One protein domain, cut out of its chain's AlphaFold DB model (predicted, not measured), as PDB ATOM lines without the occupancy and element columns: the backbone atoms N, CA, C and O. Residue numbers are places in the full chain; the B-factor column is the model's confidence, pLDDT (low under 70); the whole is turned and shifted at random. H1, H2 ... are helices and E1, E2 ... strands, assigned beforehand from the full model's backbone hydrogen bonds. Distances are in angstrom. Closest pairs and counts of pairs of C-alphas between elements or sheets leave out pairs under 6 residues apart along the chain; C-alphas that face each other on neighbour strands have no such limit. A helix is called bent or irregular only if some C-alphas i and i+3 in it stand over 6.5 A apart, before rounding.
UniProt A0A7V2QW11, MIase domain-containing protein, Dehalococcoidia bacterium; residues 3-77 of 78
ATOM      1  N   TRP A   3     226.856 262.040 292.054       92.56
ATOM      2  CA  TRP A   3     226.178 260.871 292.626       92.56
ATOM      3  C   TRP A   3     225.215 260.203 291.631       92.56
ATOM      4  O   TRP A   3     225.371 259.026 291.327       92.56
ATOM      5  N   LYS A   4     224.301 260.977 291.016       89.69
ATOM      6  CA  LYS A   4     223.362 260.450 290.002       89.69
ATOM      7  C   LYS A   4     224.102 259.747 288.864       89.69
ATOM      8  O   LYS A   4     223.670 258.695 288.429       89.69
ATOM      9  N   ARG A   5     225.204 260.330 288.377       93.06
ATOM     10  CA  ARG A   5     225.990 259.747 287.280       93.06
ATOM     11  C   ARG A   5     226.702 258.458 287.699       93.06
ATOM     12  O   ARG A   5     226.805 257.550 286.886       93.06
ATOM     13  N   LYS A   6     227.193 258.382 288.942       94.50
ATOM     14  CA  LYS A   6     227.854 257.187 289.488       94.50
ATOM     15  C   LYS A   6     226.896 255.994 289.560       94.50
ATOM     16  O   LYS A   6     227.300 254.890 289.217       94.50
ATOM     17  N   TYR A   7     225.644 256.233 289.945       94.12
ATOM     18  CA  TYR A   7     224.645 255.185 290.179       94.12
ATOM     19  C   TYR A   7     223.550 255.107 289.108       94.12
ATOM     20  O   TYR A   7     222.533 254.456 289.311       94.12
ATOM     21  N   GLU A   8     223.735 255.737 287.946       91.19
ATOM     22  CA  GLU A   8     222.701 255.798 286.902       91.19
ATOM     23  C   GLU A   8     222.267 254.412 286.407       91.19
ATOM     24  O   GLU A   8     221.092 254.211 286.137       91.19
ATOM     25  N   GLY A   9     223.185 253.440 286.359       94.00
ATOM     26  CA  GLY A   9     222.871 252.056 285.983       94.00
ATOM     27  C   GLY A   9     222.166 251.233 287.066       94.00
ATOM     28  O   GLY A   9     221.799 250.097 286.798       94.00
ATOM     29  N   LYS A  10     222.013 251.782 288.274       94.69
ATOM     30  CA  LYS A  10     221.349 251.146 289.423       94.69
ATOM     31  C   LYS A  10     219.999 251.787 289.733       94.69
ATOM     32  O   LYS A  10     219.204 251.218 290.464       94.69
ATOM     33  N   MET A  11     219.730 252.975 289.199       94.25
ATOM     34  CA  MET A  11     218.469 253.681 289.405       94.25
ATOM     35  C   MET A  11     217.509 253.352 288.264       94.25
ATOM     36  O   MET A  11     217.660 253.877 287.163       94.25
ATOM     37  N   GLU A  12     216.490 252.539 288.530       94.62
ATOM     38  CA  GLU A  12     215.410 252.311 287.565       94.62
ATOM     39  C   GLU A  12     214.574 253.574 287.370       94.62
ATOM     40  O   GLU A  12     214.160 253.903 286.259       94.62
ATOM     41  N   GLN A  13     214.318 254.285 288.471       94.50
ATOM     42  CA  GLN A  13     213.541 255.515 288.482       94.50
ATOM     43  C   GLN A  13     214.051 256.476 289.554       94.50
ATOM     44  O   GLN A  13     214.455 256.056 290.637       94.50
ATOM     45  N   LEU A  14     213.983 257.779 289.279       93.44
ATOM     46  CA  LEU A  14     214.333 258.832 290.231       93.44
ATOM     47  C   LEU A  14     213.467 260.070 289.990       93.44
ATOM     48  O   LEU A  14     213.433 260.607 288.882       93.44
ATOM     49  N   TYR A  15     212.822 260.553 291.044       93.19
ATOM     50  CA  TYR A  15     211.888 261.672 291.002       93.19
ATOM     51  C   TYR A  15     212.201 262.692 292.090       93.19
ATOM     52  O   TYR A  15     212.651 262.344 293.180       93.19
ATOM     53  N   ALA A  16     211.898 263.954 291.799       93.19
ATOM     54  CA  ALA A  16     211.786 265.006 292.801       93.19
ATOM     55  C   ALA A  16     210.306 265.250 293.109       93.19
ATOM     56  O   ALA A  16     209.462 265.167 292.210       93.19
ATOM     57  N   PHE A  17     209.983 265.580 294.356       94.38
ATOM     58  CA  PHE A  17     208.622 265.979 294.705       94.38
ATOM     59  C   PHE A  17     208.309 267.368 294.139       94.38
ATOM     60  O   PHE A  17     209.084 268.314 294.281       94.38
ATOM     61  N   ALA A  18     207.158 267.514 293.483       96.69
ATOM     62  CA  ALA A  18     206.761 268.788 292.895       96.69
ATOM     63  C   ALA A  18     206.479 269.829 293.993       96.69
ATOM     64  O   ALA A  18     205.614 269.626 294.841       96.69
ATOM     65  N   GLY A  19     207.204 270.953 293.966       95.19
ATOM     66  CA  GLY A  19     207.007 272.064 294.905       95.19
ATOM     67  C   GLY A  19     207.502 271.813 296.335       95.19
ATOM     68  O   GLY A  19     207.262 272.649 297.201       95.19
ATOM     69  N   MET A  20     208.195 270.700 296.591       92.38
ATOM     70  CA  MET A  20     208.715 270.339 297.912       92.38
ATOM     71  C   MET A  20     210.184 269.919 297.820       92.38
ATOM     72  O   MET A  20     210.663 269.521 296.760       92.38
ATOM     73  N   GLN A  21     210.908 270.002 298.936       88.56
ATOM     74  CA  GLN A  21     212.232 269.388 299.025       88.56
ATOM     75  C   GLN A  21     212.085 267.879 299.218       88.56
ATOM     76  O   GLN A  21     211.209 267.425 299.950       88.56
ATOM     77  N   GLY A  22     212.959 267.122 298.563       90.81
ATOM     78  CA  GLY A  22     212.965 265.667 298.623       90.81
ATOM     79  C   GLY A  22     212.543 265.013 297.314       90.81
ATOM     80  O   GLY A  22     212.371 265.651 296.269       90.81
ATOM     81  N   GLY A  23     212.432 263.699 297.377       92.81
ATOM     82  CA  GLY A  23     212.177 262.859 296.228       92.81
ATOM     83  C   GLY A  23     212.237 261.395 296.616       92.81
ATOM     84  O   GLY A  23     212.337 261.046 297.789       92.81
ATOM     85  N   GLY A  24     212.199 260.545 295.606       93.62
ATOM     86  CA  GLY A  24     212.269 259.107 295.786       93.62
ATOM     87  C   GLY A  24     212.667 258.432 294.490       93.62
ATOM     88  O   GLY A  24     212.649 259.038 293.415       93.62
ATOM     89  N   GLY A  25     213.039 257.170 294.591       94.00
ATOM     90  CA  GLY A  25     213.437 256.385 293.441       94.00
ATOM     91  C   GLY A  25     213.283 254.902 293.698       94.00
ATOM     92  O   GLY A  25     213.026 254.474 294.821       94.00
ATOM     93  N   ILE A  26     213.446 254.145 292.625       96.31
ATOM     94  CA  ILE A  26     213.559 252.694 292.659       96.31
ATOM     95  C   ILE A  26     214.991 252.387 292.249       96.31
ATOM     96  O   ILE A  26     215.452 252.866 291.209       96.31
ATOM     97  N   ALA A  27     215.692 251.648 293.101       95.62
ATOM     98  CA  ALA A  27     217.050 251.206 292.854       95.62
ATOM     99  C   ALA A  27     217.076 249.680 292.772       95.62
ATOM    100  O   ALA A  27     216.505 249.012 293.635       95.62
ATOM    101  N   ASP A  28     217.752 249.164 291.752       96.25
ATOM    102  CA  ASP A  28     218.092 247.754 291.621       96.25
ATOM    103  C   ASP A  28     219.531 247.562 292.110       96.25
ATOM    104  O   ASP A  28     220.491 248.084 291.528       96.25
ATOM    105  N   VAL A  29     219.666 246.875 293.241       94.88
ATOM    106  CA  VAL A  29     220.931 246.661 293.945       94.88
ATOM    107  C   VAL A  29     221.101 245.182 294.252       94.88
ATOM    108  O   VAL A  29     220.182 244.512 294.718       94.88
ATOM    109  N   ASP A  30     222.312 244.695 294.022       92.00
ATOM    110  CA  ASP A  30     222.732 243.358 294.420       92.00
ATOM    111  C   ASP A  30     224.260 243.398 294.595       92.00
ATOM    112  O   ASP A  30     224.978 243.565 293.597       92.00
ATOM    113  N   PRO A  31     224.782 243.331 295.833       92.75
ATOM    114  CA  PRO A  31     224.099 242.978 297.084       92.75
ATOM    115  C   PRO A  31     223.547 244.197 297.861       92.75
ATOM    116  O   PRO A  31     223.758 245.348 297.479       92.75
ATOM    117  N   ILE A  32     222.846 243.961 298.982       89.56
ATOM    118  CA  ILE A  32     222.186 245.021 299.776       89.56
ATOM    119  C   ILE A  32     223.163 246.077 300.324       89.56
ATOM    120  O   ILE A  32     222.803 247.243 300.445       89.56
ATOM    121  N   GLU A  33     224.415 245.712 300.589       94.25
ATOM    122  CA  GLU A  33     225.466 246.617 301.074       94.25
ATOM    123  C   GLU A  33     225.816 247.720 300.054       94.25
ATOM    124  O   GLU A  33     226.359 248.775 300.408       94.25
ATOM    125  N   GLU A  34     225.489 247.510 298.774       94.62
ATOM    126  CA  GLU A  34     225.609 248.543 297.748       94.62
ATOM    127  C   GLU A  34     224.658 249.717 298.035       94.62
ATOM    128  O   GLU A  34     225.048 250.875 297.856       94.62
ATOM    129  N   LEU A  35     223.458 249.442 298.563       94.25
ATOM    130  CA  LEU A  35     222.488 250.471 298.946       94.25
ATOM    131  C   LEU A  35     223.003 251.339 300.095       94.25
ATOM    132  O   LEU A  35     222.887 252.563 300.030       94.25
ATOM    133  N   ASP A  36     223.626 250.731 301.105       93.19
ATOM    134  CA  ASP A  36     224.230 251.467 302.224       93.19
ATOM    135  C   ASP A  36     225.299 252.441 301.719       93.19
ATOM    136  O   ASP A  36     225.332 253.612 302.109       93.19
ATOM    137  N   THR A  37     226.135 251.986 300.782       94.94
ATOM    138  CA  THR A  37     227.158 252.830 300.152       94.94
ATOM    139  C   THR A  37     226.521 253.962 299.342       94.94
ATOM    140  O   THR A  37     226.931 255.118 299.462       94.94
ATOM    141  N   MET A  38     225.488 253.658 298.549       94.94
ATOM    142  CA  MET A  38     224.738 254.657 297.782       94.94
ATOM    143  C   MET A  38     224.152 255.746 298.683       94.94
ATOM    144  O   MET A  38     224.256 256.931 298.356       94.94
ATOM    145  N   ILE A  39     223.565 255.360 299.815       93.31
ATOM    146  CA  ILE A  39     222.964 256.284 300.778       93.31
ATOM    147  C   ILE A  39     224.036 257.106 301.490       93.31
ATOM    148  O   ILE A  39     223.879 258.320 301.609       93.31
ATOM    149  N   ALA A  40     225.136 256.494 301.928       93.00
ATOM    150  CA  ALA A  40     226.226 257.203 302.598       93.00
ATOM    151  C   ALA A  40     226.871 258.275 301.700       93.00
ATOM    152  O   ALA A  40     227.274 259.334 302.179       93.00
ATOM    153  N   GLU A  41     226.939 258.023 300.390       94.50
ATOM    154  CA  GLU A  41     227.508 258.953 299.413       94.50
ATOM    155  C   GLU A  41     226.518 259.997 298.873       94.50
ATOM    156  O   GLU A  41     226.920 260.907 298.135       94.50
ATOM    157  N   LEU A  42     225.225 259.885 299.192       92.19
ATOM    158  CA  LEU A  42     224.240 260.875 298.773       92.19
ATOM    159  C   LEU A  42     224.592 262.231 299.423       92.19
ATOM    160  O   LEU A  42     224.658 262.316 300.648       92.19
ATOM    161  N   PRO A  43     224.758 263.329 298.655       89.69
ATOM    162  CA  PRO A  43     225.233 264.607 299.204       89.69
ATOM    163  C   PRO A  43     224.385 265.183 300.345       89.69
ATOM    164  O   PRO A  43     224.894 265.926 301.178       89.69
ATOM    165  N   MET A  44     223.093 264.846 300.374       87.06
ATOM    166  CA  MET A  44     222.144 265.310 301.386       87.06
ATOM    167  C   MET A  44     221.889 264.279 302.493       87.06
ATOM    168  O   MET A  44     221.079 264.553 303.374       87.06
ATOM    169  N   SER A  45     222.566 263.126 302.469       87.88
ATOM    170  CA  SER A  45     222.362 262.018 303.413       87.88
ATOM    171  C   SER A  45     222.379 262.450 304.885       87.88
ATOM    172  O   SER A  45     221.423 262.139 305.589       87.88
ATOM    173  N   PRO A  46     223.330 263.289 305.357       89.69
ATOM    174  CA  PRO A  46     223.339 263.739 306.756       89.69
ATOM    175  C   PRO A  46     222.150 264.625 307.167       89.69
ATOM    176  O   PRO A  46     221.974 264.899 308.352       89.69
ATOM    177  N   PHE A  47     221.373 265.121 306.203       89.75
ATOM    178  CA  PHE A  47     220.286 266.082 306.406       89.75
ATOM    179  C   PHE A  47     218.925 265.552 305.945       89.75
ATOM    180  O   PHE A  47     217.956 266.309 305.926       89.75
ATOM    181  N   THR A  48     218.851 264.289 305.522       89.38
ATOM    182  CA  THR A  48     217.656 263.703 304.911       89.38
ATOM    183  C   THR A  48     217.211 262.494 305.714       89.38
ATOM    184  O   THR A  48     218.019 261.632 306.047       89.38
ATOM    185  N   GLU A  49     215.916 262.414 305.996       92.88
ATOM    186  CA  GLU A  49     215.292 261.174 306.442       92.88
ATOM    187  C   GLU A  49     215.056 260.278 305.225       92.88
ATOM    188  O   GLU A  49     214.492 260.717 304.220       92.88
ATOM    189  N   ILE A  50     215.542 259.040 305.293       93.44
ATOM    190  CA  ILE A  50     215.478 258.085 304.190       93.44
ATOM    191  C   ILE A  50     214.739 256.845 304.681       93.44
ATOM    192  O   ILE A  50     215.220 256.130 305.558       93.44
ATOM    193  N   GLU A  51     213.580 256.589 304.085       95.19
ATOM    194  CA  GLU A  51     212.819 255.359 304.276       95.19
ATOM    195  C   GLU A  51     213.071 254.407 303.106       95.19
ATOM    196  O   GLU A  51     213.080 254.812 301.941       95.19
ATOM    197  N   ILE A  52     213.273 253.127 303.417       94.62
ATOM    198  CA  ILE A  52     213.600 252.093 302.433       94.62
ATOM    199  C   ILE A  52     212.579 250.972 302.557       94.62
ATOM    200  O   ILE A  52     212.389 250.401 303.631       94.62
ATOM    201  N   TYR A  53     211.968 250.619 301.430       95.12
ATOM    202  CA  TYR A  53     211.021 249.518 301.340       95.12
ATOM    203  C   TYR A  53     211.525 248.502 300.313       95.12
ATOM    204  O   TYR A  53     211.613 248.845 299.132       95.12
ATOM    205  N   PRO A  54     211.859 247.261 300.719       94.12
ATOM    206  CA  PRO A  54     212.235 246.226 299.769       94.12
ATOM    207  C   PRO A  54     211.032 245.892 298.889       94.12
ATOM    208  O   PRO A  54     209.929 245.636 299.383       94.12
ATOM    209  N   LEU A  55     211.256 245.890 297.580       94.38
ATOM    210  CA  LEU A  55     210.236 245.554 296.599       94.38
ATOM    211  C   LEU A  55     210.340 244.076 296.217       94.38
ATOM    212  O   LEU A  55     211.387 243.442 296.332       94.38
ATOM    213  N   THR A  56     209.220 243.509 295.787       94.38
ATOM    214  CA  THR A  56     209.151 242.147 295.261       94.38
ATOM    215  C   THR A  56     208.142 242.103 294.126       94.38
ATOM    216  O   THR A  56     207.351 243.031 293.947       94.38
ATOM    217  N   ASP A  57     208.173 241.015 293.372       96.19
ATOM    218  CA  ASP A  57     207.229 240.746 292.303       96.19
ATOM    219  C   ASP A  57     205.777 240.712 292.829       96.19
ATOM    220  O   ASP A  57     205.484 240.187 293.914       96.19
ATOM    221  N   VAL A  58     204.860 241.315 292.069       96.06
ATOM    222  CA  VAL A  58     203.463 241.502 292.489       96.06
ATOM    223  C   VAL A  58     202.759 240.155 292.630       96.06
ATOM    224  O   VAL A  58     202.013 239.944 293.594       96.06
ATOM    225  N   GLU A  59     203.011 239.221 291.719       97.44
ATOM    226  CA  GLU A  59     202.466 237.874 291.757       97.44
ATOM    227  C   GLU A  59     202.974 237.129 292.996       97.44
ATOM    228  O   GLU A  59     202.174 236.500 293.701       97.44
ATOM    229  N   VAL A  60     204.262 237.249 293.332       96.25
ATOM    230  CA  VAL A  60     204.827 236.683 294.571       96.25
ATOM    231  C   VAL A  60     204.133 237.258 295.809       96.25
ATOM    232  O   VAL A  60     203.693 236.492 296.683       96.25
ATOM    233  N   ALA A  61     203.981 238.582 295.880       95.81
ATOM    234  CA  ALA A  61     203.297 239.250 296.985       95.81
ATOM    235  C   ALA A  61     201.835 238.786 297.112       95.81
ATOM    236  O   ALA A  61     201.371 238.453 298.209       95.81
ATOM    237  N   TRP A  62     201.120 238.686 295.991       96.31
ATOM    238  CA  TRP A  62     199.731 238.237 295.949       96.31
ATOM    239  C   TRP A  62     199.567 236.796 296.441       96.31
ATOM    240  O   TRP A  62     198.714 236.520 297.293       96.31
ATOM    241  N   GLN A  63     200.410 235.874 295.966       96.69
ATOM    242  CA  GLN A  63     200.369 234.478 296.410       96.69
ATOM    243  C   GLN A  63     200.646 234.354 297.912       96.69
ATOM    244  O   GLN A  63     199.993 233.559 298.596       96.69
ATOM    245  N   ARG A  64     201.576 235.154 298.450       94.56
ATOM    246  CA  ARG A  64     201.854 235.192 299.891       94.56
ATOM    247  C   ARG A  64     200.629 235.654 300.682       94.56
ATOM    248  O   ARG A  64     200.234 234.971 301.627       94.56
ATOM    249  N   THR A  65     200.001 236.753 300.271       94.88
ATOM    250  CA  THR A  65     198.797 237.292 300.924       94.88
ATOM    251  C   THR A  65     197.645 236.291 300.904       94.88
ATOM    252  O   THR A  65     197.024 236.046 301.940       94.88
ATOM    253  N   LYS A  66     197.404 235.634 299.761       96.25
ATOM    254  CA  LYS A  66     196.367 234.601 299.630       96.25
ATOM    255  C   LYS A  66     196.583 233.441 300.609       96.25
ATOM    256  O   LYS A  66     195.650 233.059 301.312       96.25
ATOM    257  N   ARG A  67     197.812 232.920 300.709       94.94
ATOM    258  CA  ARG A  67     198.150 231.828 301.645       94.94
ATOM    259  C   ARG A  67     197.904 232.216 303.104       94.94
ATOM    260  O   ARG A  67     197.386 231.405 303.866       94.94
ATOM    261  N   ILE A  68     198.250 233.447 303.488       94.56
ATOM    262  CA  ILE A  68     198.015 233.958 304.848       94.56
ATOM    263  C   ILE A  68     196.511 234.043 305.134       94.56
ATOM    264  O   ILE A  68     196.059 233.558 306.170       94.56
ATOM    265  N   ALA A  69     195.729 234.598 304.205       94.50
ATOM    266  CA  ALA A  69     194.279 234.695 304.351       94.50
ATOM    267  C   ALA A  69     193.621 233.310 304.503       94.50
ATOM    268  O   ALA A  69     192.791 233.108 305.392       94.50
ATOM    269  N   GLU A  70     194.034 232.330 303.694       95.88
ATOM    270  CA  GLU A  70     193.554 230.946 303.791       95.88
ATOM    271  C   GLU A  70     193.929 230.285 305.126       95.88
ATOM    272  O   GLU A  70     193.114 229.557 305.702       95.88
ATOM    273  N   ALA A  71     195.138 230.534 305.638       93.62
ATOM    274  CA  ALA A  71     195.580 230.018 306.931       93.62
ATOM    275  C   ALA A  71     194.754 230.600 308.090       93.62
ATOM    276  O   ALA A  71     194.290 229.844 308.947       93.62
ATOM    277  N   MET A  72     194.496 231.912 308.085       92.25
ATOM    278  CA  MET A  72     193.658 232.556 309.105       92.25
ATOM    279  C   MET A  72     192.210 232.052 309.061       92.25
ATOM    280  O   MET A  72     191.630 231.741 310.102       92.25
ATOM    281  N   ALA A  73     191.640 231.887 307.863       90.44
ATOM    282  CA  ALA A  73     190.289 231.353 307.704       90.44
ATOM    283  C   ALA A  73     190.156 229.924 308.263       90.44
ATOM    284  O   ALA A  73     189.137 229.597 308.875       90.44
ATOM    285  N   LYS A  74     191.185 229.080 308.099       82.56
ATOM    286  CA  LYS A  74     191.224 227.722 308.666       82.56
ATOM    287  C   LYS A  74     191.398 227.725 310.188       82.56
ATOM    288  O   LYS A  74     190.728 226.945 310.854       82.56
ATOM    289  N   GLY A  75     192.236 228.611 310.731       76.69
ATOM    290  CA  GLY A  75     192.460 228.741 312.178       76.69
ATOM    291  C   GLY A  75     191.264 229.301 312.959       76.69
ATOM    292  O   GLY A  75     191.112 228.989 314.130       76.69
ATOM    293  N   SER A  76     190.385 230.076 312.314       63.47
ATOM    294  CA  SER A  76     189.166 230.628 312.941       63.47
ATOM    295  C   SER A  76     188.004 229.634 313.100       63.47
ATOM    296  O   SER A  76     186.989 229.974 313.703       63.47
ATOM    297  N   LYS A  77     188.118 228.427 312.527       58.69
ATOM    298  CA  LYS A  77     187.084 227.373 312.562       58.69
ATOM    299  C   LYS A  77     187.400 226.241 313.556       58.69
ATOM    300  O   LYS A  77     186.792 225.177 313.447       58.69
TER     301      LYS A  77
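What this domain is: This is residues 3 to 77 of the 78 residues of the protein "MIase domain-containing protein" of Dehalococcoidia bacterium (UniProt A0A7V2QW11). A small head, with a strand hairpin of E1 and E2 and two short helices, H1 and H2, bears one long arm, residues 56 to 77, which sticks out free and ends in the long helix H3. The head, without that arm, spans 33 by 23 by 22 A; the arm makes the length of the whole. The 75 printed residues hold three named helices and two named strands in the order H1, E1, E2, H2, H3; the two-stranded sheet, E1 - E2, is antiparallel, and the class is mixed, helices and strands. The whole is extended, with a radius of gyration of the C-alphas of 17.7 A, and spans 55 by 30 by 20 A.

How they stand to each other: H1, residues 3 to 6, is joined by a tight link of 4 residues to E1, residues 11 to 16. A short link of 6 residues leads from E1 to E2, residues 23 to 27. E1 and E2 form a hairpin of antiparallel neighbours, with 177 degrees between their directions. C-alphas 14 and 25 face each other at 4.1 A. N 15 and O 24 are within hydrogen-bond range at 2.8 A, as are N 26 and O 13 at 2.9 A. H1 is apart from E2. A tight link of 5 residues leads from E2 to H2, residues 33 to 40. H2 is apart from E1, and it is only just apart from H1, the closest C-alphas being 8.2 A apart. H3, residues 58 to 75, touches no helix and is apart from both strands. Every O i to N i+4 pair is within hydrogen-bond range in H2 and H3, while H1 is too short for such a pair; its one O i to N i+3 pair is within range.

Where its parts are: H1 begins at C-alpha 3, at (226.178, 260.871, 292.626). From first to last C-alpha, H1 measures 5.1 A, E1 13.6 A, E2 13.1 A and H2 10.7 A. H3 is the longest helix, with 18 residues and 25.9 A; it runs from C-alpha 58 at (203.463, 241.502, 292.489) to C-alpha 75 at (192.460, 228.741, 312.178). No helix is bent or irregular.

The domain as a whole: The two C-alphas farthest apart, those of Arg 5 and Lys 77, are 56.6 A apart. The link from H2 to H3, residues 41 to 57, is long and has no named element. Residues 56 to 77, of which 58 to 75 belong to H3, stand free. The printed part has no cut. The mean pLDDT of the printed part is 92.4, and the model's confidence is low, under 70, at residues 76 to 77.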